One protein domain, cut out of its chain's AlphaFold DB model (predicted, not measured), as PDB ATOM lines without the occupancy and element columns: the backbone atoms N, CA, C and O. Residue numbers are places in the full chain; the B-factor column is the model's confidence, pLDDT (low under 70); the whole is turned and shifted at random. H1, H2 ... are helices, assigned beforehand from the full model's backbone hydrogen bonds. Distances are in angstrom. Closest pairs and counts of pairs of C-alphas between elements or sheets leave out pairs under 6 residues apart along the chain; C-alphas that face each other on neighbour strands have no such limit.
ATOM      1  N   ALA A  16      24.966 -35.344 -45.326       94.75
ATOM      2  CA  ALA A  16      25.019 -33.945 -45.752       94.75
ATOM      3  C   ALA A  16      26.035 -33.749 -46.888       94.75
ATOM      4  O   ALA A  16      25.693 -33.181 -47.929       94.75
ATOM      5  N   GLY A  17      27.239 -34.301 -46.727       95.69
ATOM      6  CA  GLY A  17      28.281 -34.323 -47.749       95.69
ATOM      7  C   GLY A  17      27.840 -34.982 -49.046       95.69
ATOM      8  O   GLY A  17      28.092 -34.441 -50.114       95.69
ATOM      9  N   LEU A  18      27.116 -36.104 -48.987       95.50
ATOM     10  CA  LEU A  18      26.591 -36.792 -50.176       95.50
ATOM     11  C   LEU A  18      25.538 -35.958 -50.921       95.50
ATOM     12  O   LEU A  18      25.571 -35.871 -52.152       95.50
ATOM     13  N   ILE A  19      24.624 -35.318 -50.186       96.12
ATOM     14  CA  ILE A  19      23.631 -34.406 -50.768       96.12
ATOM     15  C   ILE A  19      24.327 -33.212 -51.423       96.12
ATOM     16  O   ILE A  19      23.986 -32.849 -52.552       96.12
ATOM     17  N   TYR A  20      25.335 -32.637 -50.765       96.88
ATOM     18  CA  TYR A  20      26.138 -31.560 -51.334       96.88
ATOM     19  C   TYR A  20      26.939 -32.025 -52.554       96.88
ATOM     20  O   TYR A  20      26.958 -31.341 -53.576       96.88
ATOM     21  N   ALA A  21      27.547 -33.208 -52.493       95.38
ATOM     22  CA  ALA A  21      28.336 -33.770 -53.576       95.38
ATOM     23  C   ALA A  21      27.505 -33.868 -54.865       95.38
ATOM     24  O   ALA A  21      27.972 -33.500 -55.941       95.38
ATOM     25  N   HIS A  22      26.249 -34.295 -54.738       94.81
ATOM     26  CA  HIS A  22      25.361 -34.508 -55.874       94.81
ATOM     27  C   HIS A  22      24.596 -33.248 -56.322       94.81
ATOM     28  O   HIS A  22      24.461 -33.014 -57.520       94.81
ATOM     29  N   TYR A  23      24.097 -32.424 -55.394       96.88
ATOM     30  CA  TYR A  23      23.233 -31.277 -55.718       96.88
ATOM     31  C   TYR A  23      23.882 -29.906 -55.515       96.88
ATOM     32  O   TYR A  23      23.301 -28.899 -55.924       96.88
ATOM     33  N   GLY A  24      25.063 -29.837 -54.900       96.94
ATOM     34  CA  GLY A  24      25.707 -28.586 -54.503       96.94
ATOM     35  C   GLY A  24      25.908 -27.635 -55.676       96.94
ATOM     36  O   GLY A  24      25.452 -26.498 -55.603       96.94
ATOM     37  N   LYS A  25      26.484 -28.101 -56.793       97.38
ATOM     38  CA  LYS A  25      26.698 -27.265 -57.991       97.38
ATOM     39  C   LYS A  25      25.396 -26.667 -58.523       97.38
ATOM     40  O   LYS A  25      25.339 -25.464 -58.758       97.38
ATOM     41  N   ARG A  26      24.334 -27.474 -58.615       98.12
ATOM     42  CA  ARG A  26      23.003 -27.020 -59.038       98.12
ATOM     43  C   ARG A  26      22.443 -25.938 -58.115       98.12
ATOM     44  O   ARG A  26      21.971 -24.911 -58.592       98.12
ATOM     45  N   VAL A  27      22.532 -26.144 -56.798       97.69
ATOM     46  CA  VAL A  27      22.084 -25.156 -55.802       97.69
ATOM     47  C   VAL A  27      22.878 -23.856 -55.930       97.69
ATOM     48  O   VAL A  27      22.290 -22.778 -55.904       97.69
ATOM     49  N   LEU A  28      24.201 -23.934 -56.091       98.31
ATOM     50  CA  LEU A  28      25.043 -22.750 -56.265       98.31
ATOM     51  C   LEU A  28      24.696 -21.989 -57.543       98.31
ATOM     52  O   LEU A  28      24.502 -20.777 -57.492       98.31
ATOM     53  N   ALA A  29      24.566 -22.695 -58.665       98.25
ATOM     54  CA  ALA A  29      24.205 -22.114 -59.951       98.25
ATOM     55  C   ALA A  29      22.862 -21.372 -59.885       98.25
ATOM     56  O   ALA A  29      22.771 -20.217 -60.303       98.25
ATOM     57  N   GLU A  30      21.848 -21.989 -59.269       98.06
ATOM     58  CA  GLU A  30      20.529 -21.384 -59.071       98.06
ATOM     59  C   GLU A  30      20.596 -20.136 -58.180       98.06
ATOM     60  O   GLU A  30      20.023 -19.100 -58.515       98.06
ATOM     61  N   ARG A  31      21.335 -20.190 -57.063       97.50
ATOM     62  CA  ARG A  31      21.461 -19.049 -56.135       97.50
ATOM     63  C   ARG A  31      22.250 -17.876 -56.707       97.50
ATOM     64  O   ARG A  31      22.042 -16.745 -56.271       97.50
ATOM     65  N   LEU A  32      23.151 -18.144 -57.645       97.19
ATOM     66  CA  LEU A  32      23.974 -17.136 -58.309       97.19
ATOM     67  C   LEU A  32      23.386 -16.678 -59.651       97.19
ATOM     68  O   LEU A  32      23.902 -15.726 -60.233       97.19
ATOM     69  N   SER A  33      22.309 -17.314 -60.125       97.44
ATOM     70  CA  SER A  33      21.708 -17.078 -61.443       97.44
ATOM     71  C   SER A  33      22.705 -17.259 -62.599       97.44
ATOM     72  O   SER A  33      22.730 -16.461 -63.539       97.44
ATOM     73  N   VAL A  34      23.530 -18.307 -62.532       97.50
ATOM     74  CA  VAL A  34      24.522 -18.675 -63.562       97.50
ATOM     75  C   VAL A  34      24.312 -20.114 -64.036       97.50
ATOM     76  O   VAL A  34      23.536 -20.869 -63.452       97.50
ATOM     77  N   ASN A  35      25.002 -20.515 -65.105       97.31
ATOM     78  CA  ASN A  35      24.982 -21.908 -65.552       97.31
ATOM     79  C   ASN A  35      25.772 -22.803 -64.589       97.31
ATOM     80  O   ASN A  35      26.819 -22.408 -64.086       97.31
ATOM     81  N   GLU A  36      25.326 -24.047 -64.403       96.88
ATOM     82  CA  GLU A  36      26.028 -25.022 -63.554       96.88
ATOM     83  C   GLU A  36      27.453 -25.330 -64.043       96.88
ATOM     84  O   GLU A  36      28.338 -25.619 -63.245       96.88
ATOM     85  N   SER A  37      27.696 -25.206 -65.350       96.19
ATOM     86  CA  SER A  37      29.014 -25.376 -65.967       96.19
ATOM     87  C   SER A  37      29.916 -24.138 -65.880       96.19
ATOM     88  O   SER A  37      30.998 -24.139 -66.471       96.19
ATOM     89  N   ASP A  38      29.473 -23.054 -65.237       97.12
ATOM     90  CA  ASP A  38      30.302 -21.865 -65.050       97.12
ATOM     91  C   ASP A  38      31.500 -22.191 -64.143       97.12
ATOM     92  O   ASP A  38      31.373 -22.864 -63.119       97.12
ATOM     93  N   LYS A  39      32.689 -21.698 -64.501       96.00
ATOM     94  CA  LYS A  39      33.914 -21.933 -63.723       96.00
ATOM     95  C   LYS A  39      33.809 -21.384 -62.302       96.00
ATOM     96  O   LYS A  39      34.409 -21.953 -61.392       96.00
ATOM     97  N   ILE A  40      33.044 -20.310 -62.101       96.19
ATOM     98  CA  ILE A  40      32.797 -19.737 -60.775       96.19
ATOM     99  C   ILE A  40      32.087 -20.756 -59.878       96.19
ATOM    100  O   ILE A  40      32.432 -20.868 -58.702       96.19
ATOM    101  N   VAL A  41      31.146 -21.536 -60.426       97.94
ATOM    102  CA  VAL A  41      30.440 -22.579 -59.668       97.94
ATOM    103  C   VAL A  41      31.419 -23.639 -59.190       97.94
ATOM    104  O   VAL A  41      31.358 -24.008 -58.024       97.94
ATOM    105  N   GLU A  42      32.358 -24.082 -60.030       96.00
ATOM    106  CA  GLU A  42      33.371 -25.069 -59.632       96.00
ATOM    107  C   GLU A  42      34.247 -24.568 -58.477       96.00
ATOM    108  O   GLU A  42      34.450 -25.275 -57.487       96.00
ATOM    109  N   VAL A  43      34.735 -23.328 -58.577       95.81
ATOM    110  CA  VAL A  43      35.583 -22.715 -57.544       95.81
ATOM    111  C   VAL A  43      34.820 -22.587 -56.225       95.81
ATOM    112  O   VAL A  43      35.310 -23.005 -55.175       95.81
ATOM    113  N   LEU A  44      33.599 -22.048 -56.273       97.88
ATOM    114  CA  LEU A  44      32.771 -21.867 -55.083       97.88
ATOM    115  C   LEU A  44      32.296 -23.199 -54.502       97.88
ATOM    116  O   LEU A  44      32.169 -23.306 -53.287       97.88
ATOM    117  N   TYR A  45      32.073 -24.213 -55.334       97.44
ATOM    118  CA  TYR A  45      31.691 -25.553 -54.902       97.44
ATOM    119  C   TYR A  45      32.780 -26.200 -54.045       97.44
ATOM    120  O   TYR A  45      32.521 -26.630 -52.921       97.44
ATOM    121  N   LYS A  46      34.030 -26.186 -54.522       95.50
ATOM    122  CA  LYS A  46      35.160 -26.704 -53.741       95.50
ATOM    123  C   LYS A  46      35.371 -25.896 -52.459       95.50
ATOM    124  O   LYS A  46      35.473 -26.475 -51.380       95.50
ATOM    125  N   LYS A  47      35.364 -24.560 -52.559       96.31
ATOM    126  CA  LYS A  47      35.645 -23.687 -51.408       96.31
ATOM    127  C   LYS A  47      34.552 -23.725 -50.342       96.31
ATOM    128  O   LYS A  47      34.840 -23.645 -49.147       96.31
ATOM    129  N   LEU A  48      33.290 -23.838 -50.746       97.56
ATOM    130  CA  LEU A  48      32.179 -23.936 -49.807       97.56
ATOM    131  C   LEU A  48      32.139 -25.309 -49.132       97.56
ATOM    132  O   LEU A  48      31.783 -25.378 -47.960       97.56
ATOM    133  N   TYR A  49      32.557 -26.381 -49.811       97.31
ATOM    134  CA  TYR A  49      32.768 -27.652 -49.124       97.31
ATOM    135  C   TYR A  49      33.839 -27.515 -48.036       97.31
ATOM    136  O   TYR A  49      33.532 -27.704 -46.862       97.31
ATOM    137  N   GLU A  50      35.046 -27.085 -48.410       94.94
ATOM    138  CA  GLU A  50      36.190 -26.929 -47.498       94.94
ATOM    139  C   GLU A  50      35.863 -26.049 -46.278       94.94
ATOM    140  O   GLU A  50      36.175 -26.382 -45.138       94.94
ATOM    141  N   SER A  51      35.216 -24.901 -46.502       94.19
ATOM    142  CA  SER A  51      35.000 -23.898 -45.450       94.19
ATOM    143  C   SER A  51      33.706 -24.068 -44.651       94.19
ATOM    144  O   SER A  51      33.484 -23.307 -43.703       94.19
ATOM    145  N   PHE A  52      32.838 -25.014 -45.024       96.62
ATOM    146  CA  PHE A  52      31.530 -25.188 -44.388       96.62
ATOM    147  C   PHE A  52      31.102 -26.656 -44.270       96.62
ATOM    148  O   PHE A  52      30.885 -27.137 -43.160       96.62
ATOM    149  N   VAL A  53      30.974 -27.379 -45.387       97.06
ATOM    150  CA  VAL A  53      30.393 -28.739 -45.392       97.06
ATOM    151  C   VAL A  53      31.336 -29.772 -44.776       97.06
ATOM    152  O   VAL A  53      30.878 -30.640 -44.038       97.06
ATOM    153  N   GLU A  54      32.645 -29.657 -45.004       95.88
ATOM    154  CA  GLU A  54      33.633 -30.626 -44.518       95.88
ATOM    155  C   GLU A  54      33.612 -30.759 -42.989       95.88
ATOM    156  O   GLU A  54      33.709 -31.861 -42.457       95.88
ATOM    157  N   ALA A  55      33.409 -29.652 -42.265       95.19
ATOM    158  CA  ALA A  55      33.289 -29.682 -40.810       95.19
ATOM    159  C   ALA A  55      32.046 -30.461 -40.344       95.19
ATOM    160  O   ALA A  55      32.102 -31.152 -39.327       95.19
ATOM    161  N   VAL A  56      30.935 -30.378 -41.084       96.19
ATOM    162  CA  VAL A  56      29.717 -31.159 -40.805       96.19
ATOM    163  C   VAL A  56      29.988 -32.645 -41.028       96.19
ATOM    164  O   VAL A  56      29.682 -33.458 -40.158       96.19
ATOM    165  N   ASP A  57      30.621 -32.983 -42.151       96.06
ATOM    166  CA  ASP A  57      31.002 -34.354 -42.490       96.06
ATOM    167  C   ASP A  57      31.971 -34.965 -41.474       96.06
ATOM    168  O   ASP A  57      31.783 -36.108 -41.048       96.06
ATOM    169  N   ALA A  58      32.985 -34.208 -41.056       95.44
ATOM    170  CA  ALA A  58      33.949 -34.648 -40.058       95.44
ATOM    171  C   ALA A  58      33.265 -34.948 -38.719       95.44
ATOM    172  O   ALA A  58      33.482 -36.017 -38.149       95.44
ATOM    173  N   ILE A  59      32.397 -34.047 -38.245       94.56
ATOM    174  CA  ILE A  59      31.674 -34.218 -36.978       94.56
ATOM    175  C   ILE A  59      30.756 -35.442 -37.029       94.56
ATOM    176  O   ILE A  59      30.787 -36.253 -36.104       94.56
ATOM    177  N   ASP A  60      29.978 -35.605 -38.102       94.88
ATOM    178  CA  ASP A  60      29.043 -36.732 -38.243       94.88
ATOM    179  C   ASP A  60      29.768 -38.085 -38.334       94.88
ATOM    180  O   ASP A  60      29.325 -39.085 -37.773       94.88
ATOM    181  N   ASN A  61      30.950 -38.110 -38.956       94.56
ATOM    182  CA  ASN A  61      31.788 -39.307 -39.022       94.56
ATOM    183  C   ASN A  61      32.695 -39.508 -37.792       94.56
ATOM    184  O   ASN A  61      33.481 -40.460 -37.774       94.56
ATOM    185  N   GLY A  62      32.617 -38.645 -36.775       93.44
ATOM    186  CA  GLY A  62      33.441 -38.741 -35.566       93.44
ATOM    187  C   GLY A  62      34.937 -38.497 -35.804       93.44
ATOM    188  O   GLY A  62      35.772 -39.025 -35.068       93.44
ATOM    189  N   ILE A  63      35.286 -37.727 -36.835       93.38
ATOM    190  CA  ILE A  63      36.664 -37.366 -37.174       93.38
ATOM    191  C   ILE A  63      37.076 -36.150 -36.325       93.38
ATOM    192  O   ILE A  63      36.440 -35.096 -36.415       93.38
ATOM    193  N   PRO A  64      38.125 -36.259 -35.488       91.94
ATOM    194  CA  PRO A  64      38.606 -35.130 -34.702       91.94
ATOM    195  C   PRO A  64      39.293 -34.090 -35.597       91.94
ATOM    196  O   PRO A  64      39.921 -34.425 -36.596       91.94
ATOM    197  N   GLN A  65      39.219 -32.813 -35.209       90.50
ATOM    198  CA  GLN A  65      39.856 -31.716 -35.951       90.50
ATOM    199  C   GLN A  65      41.396 -31.800 -35.946       90.50
ATOM    200  O   GLN A  65      42.048 -31.283 -36.850       90.50
ATOM    201  N   PHE A  66      41.976 -32.402 -34.907       90.75
ATOM    202  CA  PHE A  66      43.412 -32.610 -34.747       90.75
ATOM    203  C   PHE A  66      43.677 -33.801 -33.824       90.75
ATOM    204  O   PHE A  66      42.818 -34.190 -33.031       90.75
ATOM    205  N   GLY A  76      29.826 -22.820 -29.502       92.50
ATOM    206  CA  GLY A  76      29.215 -21.933 -30.501       92.50
ATOM    207  C   GLY A  76      29.402 -22.355 -31.962       92.50
ATOM    208  O   GLY A  76      29.060 -21.591 -32.860       92.50
ATOM    209  N   THR A  77      29.905 -23.563 -32.218       94.31
ATOM    210  CA  THR A  77      29.967 -24.153 -33.566       94.31
ATOM    211  C   THR A  77      28.568 -24.361 -34.148       94.31
ATOM    212  O   THR A  77      27.597 -24.472 -33.392       94.31
ATOM    213  N   LEU A  78      28.459 -24.483 -35.477       95.62
ATOM    214  CA  LEU A  78      27.193 -24.786 -36.153       95.62
ATOM    215  C   LEU A  78      26.503 -26.012 -35.535       95.62
ATOM    216  O   LEU A  78      25.350 -25.915 -35.123       95.62
ATOM    217  N   SER A  79      27.228 -27.121 -35.362       93.56
ATOM    218  CA  SER A  79      26.688 -28.344 -34.756       93.56
ATOM    219  C   SER A  79      26.212 -28.135 -33.318       93.56
ATOM    220  O   SER A  79      25.170 -28.666 -32.948       93.56
ATOM    221  N   SER A  80      26.911 -27.324 -32.512       94.69
ATOM    222  CA  SER A  80      26.442 -27.004 -31.153       94.69
ATOM    223  C   SER A  80      25.178 -26.136 -31.164       94.69
ATOM    224  O   SER A  80      24.262 -26.380 -30.388       94.69
ATOM    225  N   ARG A  81      25.085 -25.161 -32.079       96.81
ATOM    226  CA  ARG A  81      23.912 -24.283 -32.220       96.81
ATOM    227  C   ARG A  81      22.691 -25.051 -32.721       96.81
ATOM    228  O   ARG A  81      21.604 -24.828 -32.206       96.81
ATOM    229  N   VAL A  82      22.882 -25.977 -33.662       96.62
ATOM    230  CA  VAL A  82      21.844 -26.927 -34.092       96.62
ATOM    231  C   VAL A  82      21.458 -27.849 -32.935       96.62
ATOM    232  O   VAL A  82      20.277 -28.015 -32.658       96.62
ATOM    233  N   GLY A  83      22.436 -28.382 -32.198       95.06
ATOM    234  CA  GLY A  83      22.196 -29.225 -31.025       95.06
ATOM    235  C   GLY A  83      21.368 -28.535 -29.937       95.06
ATOM    236  O   GLY A  83      20.510 -29.174 -29.337       95.06
ATOM    237  N   ASN A  84      21.554 -27.227 -29.738       95.00
ATOM    238  CA  ASN A  84      20.771 -26.424 -28.792       95.00
ATOM    239  C   ASN A  84      19.288 -26.289 -29.173       95.00
ATOM    240  O   ASN A  84      18.486 -25.881 -28.337       95.00
ATOM    241  N   LEU A  85      18.917 -26.599 -30.418       96.12
ATOM    242  CA  LEU A  85      17.521 -26.608 -30.854       96.12
ATOM    243  C   LEU A  85      16.829 -27.935 -30.532       96.12
ATOM    244  O   LEU A  85      15.600 -27.974 -30.526       96.12
ATOM    245  N   ASN A  86      17.566 -28.998 -30.196       95.00
ATOM    246  CA  ASN A  86      16.966 -30.264 -29.776       95.00
ATOM    247  C   ASN A  86      16.150 -30.092 -28.484       95.00
ATOM    248  O   ASN A  86      16.556 -29.314 -27.613       95.00
ATOM    249  N   PRO A  87      15.013 -30.802 -28.332       94.62
ATOM    250  CA  PRO A  87      14.281 -30.867 -27.067       94.62
ATOM    251  C   PRO A  87      15.221 -31.176 -25.903       94.62
ATOM    252  O   PRO A  87      16.055 -32.083 -26.001       94.62
ATOM    253  N   ALA A  88      15.103 -30.423 -24.810       93.12
ATOM    254  CA  ALA A  88      15.788 -30.796 -23.588       93.12
ATOM    255  C   ALA A  88      15.183 -32.104 -23.068       93.12
ATOM    256  O   ALA A  88      14.010 -32.404 -23.290       93.12
ATOM    257  N   TRP A  89      15.985 -32.884 -22.346       94.38
ATOM    258  CA  TRP A  89      15.554 -34.180 -21.814       94.38
ATOM    259  C   TRP A  89      14.336 -34.079 -20.876       94.38
ATOM    260  O   TRP A  89      13.659 -35.076 -20.650       94.38
ATOM    261  N   ASN A  90      14.090 -32.890 -20.319       95.62
ATOM    262  CA  ASN A  90      13.037 -32.575 -19.360       95.62
ATOM    263  C   ASN A  90      11.994 -31.584 -19.901       95.62
ATOM    264  O   ASN A  90      11.263 -31.000 -19.103       95.62
ATOM    265  N   ASP A  91      11.956 -31.344 -21.212       93.75
ATOM    266  CA  ASP A  91      10.880 -30.547 -21.790       93.75
ATOM    267  C   ASP A  91       9.603 -31.400 -21.911       93.75
ATOM    268  O   ASP A  91       9.633 -32.519 -22.429       93.75
ATOM    269  N   GLU A  92       8.469 -30.854 -21.475       91.12
ATOM    270  CA  GLU A  92       7.139 -31.430 -21.705       91.12
ATOM    271  C   GLU A  92       6.487 -30.744 -22.922       91.12
ATOM    272  O   GLU A  92       6.658 -29.541 -23.125       91.12
ATOM    273  N   ASP A  93       5.761 -31.506 -23.748       87.31
ATOM    274  CA  ASP A  93       4.952 -31.012 -24.878       87.31
ATOM    275  C   ASP A  93       5.693 -30.135 -25.917       87.31
ATOM    276  O   ASP A  93       5.221 -29.076 -26.340       87.31
ATOM    277  N   VAL A  94       6.866 -30.585 -26.378       90.19
ATOM    278  CA  VAL A  94       7.650 -29.876 -27.405       90.19
ATOM    279  C   VAL A  94       7.184 -30.183 -28.824       90.19
ATOM    280  O   VAL A  94       7.147 -31.336 -29.251       90.19
ATOM    281  N   ASP A  95       6.967 -29.126 -29.605       94.25
ATOM    282  CA  ASP A  95       6.845 -29.210 -31.059       94.25
ATOM    283  C   ASP A  95       8.226 -29.431 -31.707       94.25
ATOM    284  O   ASP A  95       9.030 -28.503 -31.869       94.25
ATOM    285  N   VAL A  96       8.521 -30.692 -32.028       93.94
ATOM    286  CA  VAL A  96       9.785 -31.114 -32.648       93.94
ATOM    287  C   VAL A  96       9.913 -30.590 -34.078       93.94
ATOM    288  O   VAL A  96      11.014 -30.212 -34.482       93.94
ATOM    289  N   GLU A  97       8.812 -30.499 -34.825       95.94
ATOM    290  CA  GLU A  97       8.851 -30.038 -36.216       95.94
ATOM    291  C   GLU A  97       9.206 -28.561 -36.297       95.94
ATOM    292  O   GLU A  97      10.075 -28.166 -37.075       95.94
ATOM    293  N   LYS A  98       8.640 -27.740 -35.409       96.19
ATOM    294  CA  LYS A  98       9.032 -26.333 -35.314       96.19
ATOM    295  C   LYS A  98      10.532 -26.165 -35.030       96.19
ATOM    296  O   LYS A  98      11.184 -25.317 -35.636       96.19
ATOM    297  N   ARG A  99      11.103 -26.979 -34.136       95.25
ATOM    298  CA  ARG A  99      12.547 -26.941 -33.828       95.25
ATOM    299  C   ARG A  99      13.398 -27.387 -35.013       95.25
ATOM    300  O   ARG A  99      14.449 -26.796 -35.265       95.25
ATOM    301  N   PHE A 100      12.934 -28.384 -35.763       96.25
ATOM    302  CA  PHE A 100      13.578 -28.804 -37.002       96.25
ATOM    303  C   PHE A 100      13.556 -27.687 -38.057       96.25
ATOM    304  O   PHE A 100      14.589 -27.396 -38.662       96.25
ATOM    305  N   GLU A 101      12.432 -26.985 -38.226       98.00
ATOM    306  CA  GLU A 101      12.352 -25.808 -39.098       98.00
ATOM    307  C   GLU A 101      13.327 -24.701 -38.689       98.00
ATOM    308  O   GLU A 101      13.977 -24.097 -39.548       98.00
ATOM    309  N   ASP A 102      13.451 -24.430 -37.392       97.94
ATOM    310  CA  ASP A 102      14.387 -23.430 -36.884       97.94
ATOM    311  C   ASP A 102      15.846 -23.850 -37.131       97.94
ATOM    312  O   ASP A 102      16.670 -23.016 -37.519       97.94
ATOM    313  N   ALA A 103      16.160 -25.146 -37.028       97.94
ATOM    314  CA  ALA A 103      17.474 -25.683 -37.381       97.94
ATOM    315  C   ALA A 103      17.760 -25.554 -38.885       97.94
ATOM    316  O   ALA A 103      18.854 -25.133 -39.271       97.94
ATOM    317  N   MET A 104      16.772 -25.837 -39.741       97.56
ATOM    318  CA  MET A 104      16.896 -25.639 -41.189       97.56
ATOM    319  C   MET A 104      17.142 -24.171 -41.548       97.56
ATOM    320  O   MET A 104      18.009 -23.882 -42.373       97.56
ATOM    321  N   LYS A 105      16.418 -23.234 -40.918       98.31
ATOM    322  CA  LYS A 105      16.619 -21.788 -41.125       98.31
ATOM    323  C   LYS A 105      18.020 -21.361 -40.696       98.31
ATOM    324  O   LYS A 105      18.684 -20.654 -41.448       98.31
ATOM    325  N   LEU A 106      18.476 -21.825 -39.533       98.31
ATOM    326  CA  LEU A 106      19.807 -21.545 -38.997       98.31
ATOM    327  C   LEU A 106      20.919 -21.991 -39.961       98.31
ATOM    328  O   LEU A 106      21.757 -21.179 -40.356       98.31
ATOM    329  N   VAL A 107      20.914 -23.268 -40.355       97.88
ATOM    330  CA  VAL A 107      21.933 -23.836 -41.253       97.88
ATOM    331  C   VAL A 107      21.842 -23.197 -42.641       97.88
ATOM    332  O   VAL A 107      22.863 -22.848 -43.234       97.88
ATOM    333  N   GLY A 108      20.622 -23.007 -43.152       97.69
ATOM    334  CA  GLY A 108      20.376 -22.406 -44.460       97.69
ATOM    335  C   GLY A 108      20.847 -20.955 -44.547       97.69
ATOM    336  O   GLY A 108      21.453 -20.570 -45.546       97.69
ATOM    337  N   GLN A 109      20.624 -20.158 -43.499       98.12
ATOM    338  CA  GLN A 109      21.126 -18.789 -43.428       98.12
ATOM    339  C   GLN A 109      22.657 -18.765 -43.439       98.12
ATOM    340  O   GLN A 109      23.241 -18.047 -44.248       98.12
ATOM    341  N   GLU A 110      23.310 -19.583 -42.609       97.94
ATOM    342  CA  GLU A 110      24.775 -19.613 -42.534       97.94
ATOM    343  C   GLU A 110      25.412 -20.067 -43.859       97.94
ATOM    344  O   GLU A 110      26.399 -19.482 -44.314       97.94
ATOM    345  N   PHE A 111      24.798 -21.041 -44.541       98.00
ATOM    346  CA  PHE A 111      25.201 -21.464 -45.884       98.00
ATOM    347  C   PHE A 111      25.124 -20.311 -46.899       98.00
ATOM    348  O   PHE A 111      26.070 -20.078 -47.656       98.00
ATOM    349  N   LEU A 112      24.008 -19.571 -46.920       98.00
ATOM    350  CA  LEU A 112      23.803 -18.458 -47.853       98.00
ATOM    351  C   LEU A 112      24.721 -17.270 -47.552       98.00
ATOM    352  O   LEU A 112      25.224 -16.641 -48.483       98.00
ATOM    353  N   GLU A 113      24.971 -16.973 -46.277       98.12
ATOM    354  CA  GLU A 113      25.926 -15.945 -45.857       98.12
ATOM    355  C   GLU A 113      27.349 -16.313 -46.281       98.12
ATOM    356  O   GLU A 113      28.053 -15.478 -46.857       98.12
ATOM    357  N   ARG A 114      27.751 -17.578 -46.088       98.12
ATOM    358  CA  ARG A 114      29.057 -18.074 -46.535       98.12
ATOM    359  C   ARG A 114      29.199 -17.983 -48.049       98.12
ATOM    360  O   ARG A 114      30.195 -17.443 -48.522       98.12
ATOM    361  N   LEU A 115      28.203 -18.443 -48.808       98.44
ATOM    362  CA  LEU A 115      28.192 -18.319 -50.267       98.44
ATOM    363  C   LEU A 115      28.255 -16.851 -50.708       98.44
ATOM    364  O   LEU A 115      29.024 -16.501 -51.602       98.44
ATOM    365  N   GLY A 116      27.472 -15.983 -50.066       98.19
ATOM    366  CA  GLY A 116      27.450 -14.550 -50.342       98.19
ATOM    367  C   GLY A 116      28.812 -13.898 -50.118       98.19
ATOM    368  O   GLY A 116      29.275 -13.155 -50.984       98.19
ATOM    369  N   TYR A 117      29.472 -14.210 -49.002       98.19
ATOM    370  CA  TYR A 117      30.840 -13.774 -48.720       98.19
ATOM    371  C   TYR A 117      31.828 -14.303 -49.764       98.19
ATOM    372  O   TYR A 117      32.597 -13.520 -50.332       98.19
ATOM    373  N   LEU A 118      31.781 -15.608 -50.057       98.44
ATOM    374  CA  LEU A 118      32.711 -16.228 -50.993       98.44
ATOM    375  C   LEU A 118      32.594 -15.613 -52.391       98.44
ATOM    376  O   LEU A 118      33.600 -15.258 -52.995       98.44
ATOM    377  N   HIS A 119      31.371 -15.417 -52.881       98.06
ATOM    378  CA  HIS A 119      31.125 -14.867 -54.209       98.06
ATOM    379  C   HIS A 119      31.411 -13.362 -54.304       98.06
ATOM    380  O   HIS A 119      32.022 -12.912 -55.268       98.06
ATOM    381  N   LYS A 120      30.966 -12.566 -53.322       97.31
ATOM    382  CA  LYS A 120      30.998 -11.095 -53.421       97.31
ATOM    383  C   LYS A 120      32.271 -10.460 -52.865       97.31
ATOM    384  O   LYS A 120      32.534  -9.303 -53.173       97.31
ATOM    385  N   SER A 121      33.023 -11.169 -52.022       97.06
ATOM    386  CA  SER A 121      34.201 -10.624 -51.335       97.06
ATOM    387  C   SER A 121      35.449 -11.470 -51.551       97.06
ATOM    388  O   SER A 121      36.449 -10.944 -52.033       97.06
ATOM    389  N   TRP A 122      35.401 -12.767 -51.241       98.06
ATOM    390  CA  TRP A 122      36.584 -13.625 -51.338       98.06
ATOM    391  C   TRP A 122      37.025 -13.850 -52.785       98.06
ATOM    392  O   TRP A 122      38.194 -13.655 -53.089       98.06
TER     393      TRP A 122
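This is residues 16 to 66 and 76 to 122 of the 202 residues of the protein "UPF0160 protein (inferred by orthology to a C. elegans protein)" of Anisakis simplex (UniProt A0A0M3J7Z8). The long helix H4 runs along one side of the domain; H2, which forms a helical hairpin with H1, packs on its residues 111 to 119, and short H3 folds alongside its residues 103 to 107. In the loop from H3 back to H4, residues 88 to 93 stick out at one end. The printed part has 98 residues, with four named helices in the order H1, H2, H3, H4 and no named strand, an all-helix domain. It is loose, with a radius of gyration of the C-alphas of 15.6 A, and spans 50 by 33 by 25 A.

H4, residues 96 to 122, touches H2, residues 39 to 60, at a steep tilt of 41 degrees, opposite ways; the closest C-alphas, of Leu 48 and Leu 115, are 6.9 A apart. H3, residues 78 to 83, forms a helical hairpin with H4 at a shallow tilt of 6 degrees; the closest C-alphas, of Val 82 and Ala 103, are 5.6 A apart. H1, residues 16 to 32, touches H2, with the closest C-alphas, of Gly 17 and Asp 57, 5.9 A apart. H1 and H4 are near each other; H1 and H3 are apart. Every O i to N i+4 pair is within hydrogen-bond range in H3, against 11 of 13 in H1, 15 of 18 in H2 and 22 of 23 in H4.

H4 is 37.1 A long, from C-alpha 96 at (9.785, -31.114, -32.648) to C-alpha 122 at (36.584, -13.625, -51.338). H2 is 29.9 A long, with a kink of 42 degrees near residue 53. H1, 21.0 A, begins at (25.019, -33.945, -45.752) and has a kink of 65 degrees near residue 23. H3 is 8.4 A long.

Residues 67 to 75 are not printed; C-alphas 66 and 76 are 18.3 A apart across the cut. The link from H3 to H4 is long, 12 residues. No printed residue is under pLDDT 70.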